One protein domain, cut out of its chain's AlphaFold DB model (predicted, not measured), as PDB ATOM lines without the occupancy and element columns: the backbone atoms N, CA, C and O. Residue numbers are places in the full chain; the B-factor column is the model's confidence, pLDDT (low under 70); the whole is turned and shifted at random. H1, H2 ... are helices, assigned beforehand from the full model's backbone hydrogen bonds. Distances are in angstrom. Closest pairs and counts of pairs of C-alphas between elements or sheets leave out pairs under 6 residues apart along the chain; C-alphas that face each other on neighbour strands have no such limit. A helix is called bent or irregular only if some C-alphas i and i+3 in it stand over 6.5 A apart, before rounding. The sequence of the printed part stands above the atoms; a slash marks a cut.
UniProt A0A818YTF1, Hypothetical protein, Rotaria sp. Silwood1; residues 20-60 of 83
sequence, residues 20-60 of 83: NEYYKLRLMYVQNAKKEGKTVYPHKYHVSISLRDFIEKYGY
ATOM      1  N   ASN A  20     -20.791  -7.779  39.277       91.88
ATOM      2  CA  ASN A  20     -21.348  -6.602  38.613       91.88
ATOM      3  C   ASN A  20     -22.089  -6.958  37.319       91.88
ATOM      4  O   ASN A  20     -23.108  -6.338  36.999       91.88
ATOM      5  N   GLU A  21     -21.589  -7.936  36.564       92.44
ATOM      6  CA  GLU A  21     -22.251  -8.440  35.361       92.44
ATOM      7  C   GLU A  21     -23.559  -9.144  35.729       92.44
ATOM      8  O   GLU A  21     -24.602  -8.835  35.147       92.44
ATOM      9  N   TYR A  22     -23.546  -9.996  36.762       92.19
ATOM     10  CA  TYR A  22     -24.756 -10.649  37.269       92.19
ATOM     11  C   TYR A  22     -25.832  -9.631  37.660       92.19
ATOM     12  O   TYR A  22     -26.987  -9.746  37.236       92.19
ATOM     13  N   TYR A  23     -25.458  -8.604  38.430       95.19
ATOM     14  CA  TYR A  23     -26.388  -7.560  38.851       95.19
ATOM     15  C   TYR A  23     -27.026  -6.845  37.653       95.19
ATOM     16  O   TYR A  23     -28.252  -6.713  37.596       95.19
ATOM     17  N   LYS A  24     -26.220  -6.433  36.663       95.62
ATOM     18  CA  LYS A  24     -26.714  -5.775  35.441       95.62
ATOM     19  C   LYS A  24     -27.699  -6.666  34.686       95.62
ATOM     20  O   LYS A  24     -28.798  -6.219  34.359       95.62
ATOM     21  N   LEU A  25     -27.341  -7.932  34.462       94.69
ATOM     22  CA  LEU A  25     -28.193  -8.898  33.764       94.69
ATOM     23  C   LEU A  25     -29.513  -9.127  34.507       94.69
ATOM     24  O   LEU A  25     -30.588  -9.110  33.901       94.69
ATOM     25  N   ARG A  26     -29.460  -9.289  35.835       94.88
ATOM     26  CA  ARG A  26     -30.654  -9.508  36.657       94.88
ATOM     27  C   ARG A  26     -31.566  -8.286  36.680       94.88
ATOM     28  O   ARG A  26     -32.786  -8.440  36.592       94.88
ATOM     29  N   LEU A  27     -30.995  -7.086  36.758       95.81
ATOM     30  CA  LEU A  27     -31.745  -5.837  36.701       95.81
ATOM     31  C   LEU A  27     -32.458  -5.679  35.354       95.81
ATOM     32  O   LEU A  27     -33.656  -5.393  35.332       95.81
ATOM     33  N   MET A  28     -31.754  -5.923  34.243       96.94
ATOM     34  CA  MET A  28     -32.344  -5.877  32.901       96.94
ATOM     35  C   MET A  28     -33.492  -6.877  32.752       96.94
ATOM     36  O   MET A  28     -34.557  -6.518  32.250       96.94
ATOM     37  N   TYR A  29     -33.320  -8.106  33.247       96.25
ATOM     38  CA  TYR A  29     -34.377  -9.118  33.241       96.25
ATOM     39  C   TYR A  29     -35.637  -8.638  33.979       96.25
ATOM     40  O   TYR A  29     -36.743  -8.705  33.440       96.25
ATOM     41  N   VAL A  30     -35.476  -8.100  35.193       96.69
ATOM     42  CA  VAL A  30     -36.588  -7.566  35.994       96.69
ATOM     43  C   VAL A  30     -37.274  -6.392  35.291       96.69
ATOM     44  O   VAL A  30     -38.502  -6.313  35.287       96.69
ATOM     45  N   GLN A  31     -36.510  -5.478  34.691       96.81
ATOM     46  CA  GLN A  31     -37.062  -4.333  33.964       96.81
ATOM     47  C   GLN A  31     -37.868  -4.764  32.736       96.81
ATOM     48  O   GLN A  31     -38.961  -4.244  32.521       96.81
ATOM     49  N   ASN A  32     -37.364  -5.725  31.962       97.25
ATOM     50  CA  ASN A  32     -38.074  -6.246  30.795       97.25
ATOM     51  C   ASN A  32     -39.359  -6.970  31.205       97.25
ATOM     52  O   ASN A  32     -40.413  -6.686  30.647       97.25
ATOM     53  N   ALA A  33     -39.318  -7.791  32.259       96.06
ATOM     54  CA  ALA A  33     -40.517  -8.437  32.790       96.06
ATOM     55  C   ALA A  33     -41.583  -7.414  33.233       96.06
ATOM     56  O   ALA A  33     -42.762  -7.588  32.934       96.06
ATOM     57  N   LYS A  34     -41.178  -6.309  33.878       96.06
ATOM     58  CA  LYS A  34     -42.097  -5.209  34.218       96.06
ATOM     59  C   LYS A  34     -42.692  -4.540  32.972       96.06
ATOM     60  O   LYS A  34     -43.886  -4.261  32.964       96.06
ATOM     61  N   LYS A  35     -41.888  -4.294  31.927       96.50
ATOM     62  CA  LYS A  35     -42.353  -3.708  30.650       96.50
ATOM     63  C   LYS A  35     -43.348  -4.611  29.921       96.50
ATOM     64  O   LYS A  35     -44.288  -4.111  29.320       96.50
ATOM     65  N   GLU A  36     -43.165  -5.924  30.016       96.88
ATOM     66  CA  GLU A  36     -44.098  -6.938  29.504       96.88
ATOM     67  C   GLU A  36     -45.391  -7.048  30.336       96.88
ATOM     68  O   GLU A  36     -46.242  -7.884  30.040       96.88
ATOM     69  N   GLY A  37     -45.550  -6.248  31.397       94.38
ATOM     70  CA  GLY A  37     -46.722  -6.283  32.273       94.38
ATOM     71  C   GLY A  37     -46.730  -7.446  33.270       94.38
ATOM     72  O   GLY A  37     -47.750  -7.697  33.911       94.38
ATOM     73  N   LYS A  38     -45.612  -8.168  33.444       94.75
ATOM     74  CA  LYS A  38     -45.512  -9.250  34.435       94.75
ATOM     75  C   LYS A  38     -45.372  -8.677  35.846       94.75
ATOM     76  O   LYS A  38     -44.597  -7.751  36.096       94.75
ATOM     77  N   THR A  39     -46.067  -9.289  36.805       93.00
ATOM     78  CA  THR A  39     -45.958  -8.933  38.229       93.00
ATOM     79  C   THR A  39     -44.698  -9.558  38.828       93.00
ATOM     80  O   THR A  39     -44.704 -10.713  39.240       93.00
ATOM     81  N   VAL A  40     -43.595  -8.802  38.857       95.56
ATOM     82  CA  VAL A  40     -42.293  -9.297  39.357       95.56
ATOM     83  C   VAL A  40     -42.234  -9.376  40.888       95.56
ATOM     84  O   VAL A  40     -41.570 -10.253  41.433       95.56
ATOM     85  N   TYR A  41     -42.928  -8.473  41.579       95.00
ATOM     86  CA  TYR A  41     -42.952  -8.389  43.040       95.00
ATOM     87  C   TYR A  41     -44.406  -8.418  43.521       95.00
ATOM     88  O   TYR A  41     -45.014  -7.360  43.681       95.00
ATOM     89  N   PRO A  42     -45.012  -9.607  43.672       95.69
ATOM     90  CA  PRO A  42     -46.389  -9.712  44.137       95.69
ATOM     91  C   PRO A  42     -46.509  -9.249  45.595       95.69
ATOM     92  O   PRO A  42     -45.655  -9.548  46.424       95.69
ATOM     93  N   HIS A  43     -47.604  -8.557  45.926       95.81
ATOM     94  CA  HIS A  43     -47.869  -8.091  47.296       95.81
ATOM     95  C   HIS A  43     -48.235  -9.220  48.263       95.81
ATOM     96  O   HIS A  43     -48.084  -9.070  49.474       95.81
ATOM     97  N   LYS A  44     -48.757 -10.336  47.742       95.19
ATOM     98  CA  LYS A  44     -49.161 -11.488  48.543       95.19
ATOM     99  C   LYS A  44     -49.005 -12.775  47.748       95.19
ATOM    100  O   LYS A  44     -49.393 -12.848  46.585       95.19
ATOM    101  N   TYR A  45     -48.502 -13.793  48.427       96.06
ATOM    102  CA  TYR A  45     -48.539 -15.182  48.000       96.06
ATOM    103  C   TYR A  45     -49.166 -15.987  49.141       96.06
ATOM    104  O   TYR A  45     -48.780 -15.815  50.298       96.06
ATOM    105  N   HIS A  46     -50.191 -16.792  48.853       97.31
ATOM    106  CA  HIS A  46     -50.834 -17.603  49.886       97.31
ATOM    107  C   HIS A  46     -50.011 -18.869  50.118       97.31
ATOM    108  O   HIS A  46     -49.938 -19.720  49.235       97.31
ATOM    109  N   VAL A  47     -49.412 -18.974  51.301       97.50
ATOM    110  CA  VAL A  47     -48.717 -20.171  51.785       97.50
ATOM    111  C   VAL A  47     -49.693 -20.953  52.659       97.50
ATOM    112  O   VAL A  47     -50.234 -20.392  53.612       97.50
ATOM    113  N   SER A  48     -49.945 -22.216  52.317       98.19
ATOM    114  CA  SER A  48     -50.891 -23.073  53.038       98.19
ATOM    115  C   SER A  48     -50.228 -23.864  54.167       98.19
ATOM    116  O   SER A  48     -50.917 -24.294  55.088       98.19
ATOM    117  N   ILE A  49     -48.914 -24.094  54.089       98.00
ATOM    118  CA  ILE A  49     -48.146 -24.879  55.062       98.00
ATOM    119  C   ILE A  49     -46.705 -24.359  55.148       98.00
ATOM    120  O   ILE A  49     -46.138 -23.922  54.146       98.00
ATOM    121  N   SER A  50     -46.104 -24.385  56.341       97.50
ATOM    122  CA  SER A  50     -44.684 -24.051  56.496       97.50
ATOM    123  C   SER A  50     -43.793 -25.193  55.989       97.50
ATOM    124  O   SER A  50     -44.228 -26.343  55.930       97.50
ATOM    125  N   LEU A  51     -42.529 -24.915  55.647       95.62
ATOM    126  CA  LEU A  51     -41.612 -25.974  55.207       95.62
ATOM    127  C   LEU A  51     -41.373 -27.021  56.308       95.62
ATOM    128  O   LEU A  51     -41.273 -28.211  56.020       95.62
ATOM    129  N   ARG A  52     -41.325 -26.588  57.572       96.94
ATOM    130  CA  ARG A  52     -41.168 -27.487  58.719       96.94
ATOM    131  C   ARG A  52     -42.354 -28.440  58.837       96.94
ATOM    132  O   ARG A  52     -42.153 -29.650  58.864       96.94
ATOM    133  N   ASP A  53     -43.567 -27.896  58.834       97.56
ATOM    134  CA  ASP A  53     -44.783 -28.702  58.955       97.56
ATOM    135  C   ASP A  53     -44.971 -29.603  57.731       97.56
ATOM    136  O   ASP A  53     -45.491 -30.706  57.852       97.56
ATOM    137  N   PHE A  54     -44.518 -29.172  56.548       96.94
ATOM    138  CA  PHE A  54     -44.512 -30.009  55.350       96.94
ATOM    139  C   PHE A  54     -43.625 -31.248  55.537       96.94
ATOM    140  O   PHE A  54     -44.061 -32.362  55.252       96.94
ATOM    141  N   ILE A  55     -42.403 -31.075  56.052       96.25
ATOM    142  CA  ILE A  55     -41.478 -32.188  56.318       96.25
ATOM    143  C   ILE A  55     -42.050 -33.121  57.390       96.25
ATOM    144  O   ILE A  55     -42.036 -34.334  57.208       96.25
ATOM    145  N   GLU A  56     -42.581 -32.574  58.486       97.50
ATOM    146  CA  GLU A  56     -43.178 -33.374  59.565       97.50
ATOM    147  C   GLU A  56     -44.423 -34.137  59.081       97.50
ATOM    148  O   GLU A  56     -44.569 -35.328  59.360       97.50
ATOM    149  N   LYS A  57     -45.293 -33.486  58.298       96.19
ATOM    150  CA  LYS A  57     -46.526 -34.086  57.779       96.19
ATOM    151  C   LYS A  57     -46.256 -35.163  56.737       96.19
ATOM    152  O   LYS A  57     -46.962 -36.157  56.748       96.19
ATOM    153  N   TYR A  58     -45.293 -34.986  55.833       96.44
ATOM    154  CA  TYR A  58     -45.102 -35.892  54.688       96.44
ATOM    155  C   TYR A  58     -43.838 -36.755  54.769       96.44
ATOM    156  O   TYR A  58     -43.609 -37.584  53.890       96.44
ATOM    157  N   GLY A  59     -43.033 -36.627  55.827       95.50
ATOM    158  CA  GLY A  59     -41.776 -37.365  55.990       95.50
ATOM    159  C   GLY A  59     -41.920 -38.887  56.108       95.50
ATOM    160  O   GLY A  59     -40.926 -39.598  56.013       95.50
ATOM    161  N   TYR A  60     -43.140 -39.398  56.297       96.12
ATOM    162  CA  TYR A  60     -43.425 -40.835  56.344       96.12
ATOM    163  C   TYR A  60     -43.601 -41.482  54.959       96.12
ATOM    164  O   TYR A  60     -43.636 -42.712  54.876       96.12
TER     165      TYR A  60
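What this domain is: This is residues 20 to 60 of the 83 residues of the protein "Hypothetical protein" of Rotaria sp. Silwood1 (UniProt A0A818YTF1). Two separate helices stand far from each other at the two ends of a long, stretched link: the longer H1 is at one end, the short H2 at the other, and no core lies between them. The whole is an open frame, with H1 as one post, residues 36 to 50 as the base that leads away from it, and H2 at the far end of that base. The printed part has 41 residues with two named helices, H1 then H2 along the chain, and no named strand; the class is all helix. It is extended, with a radius of gyration of the C-alphas of 16.9 A, and flat, spanning 43 by 25 by 13 A.

Where its parts are: H1 takes residues 20 to 35 and measures 22.6 A from first to last C-alpha, from C-alpha 20 at (-21.348, -6.602, 38.613) to C-alpha 35 at (-42.353, -3.708, 30.650). Residues 36 to 50 hold no named element. H2 takes residues 51 to 58 and measures 10.5 A, ending with C-alpha 58 at (-45.102, -35.892, 54.688).

How they stand to each other: H1 and H2 are apart, with no C-alpha of the one within 8 A of the other. Their N-to-C directions have the components -0.96, 0.14 and -0.26 for H1, and -0.38, -0.93 and -0.05 for H2. Residues 20 to 29 of H1 stand free, and so do residues 32 to 37, of which 32 to 35 belong to H1. Residues 42 to 48 of the link stand free, as do residues 50 to 56, of which 51 to 56 belong to H2. In H1 and H2 every O i to N i+4 pair is within hydrogen-bond range, and neither helix is bent.

The domain as a whole: The two C-alphas farthest apart are those of Lys 35 and Tyr 60, at 45.2 A. The link from H1 to H2, 15 residues, is long. The printed part has no cut. Its mean pLDDT is 95.9, and no printed residue is under 70.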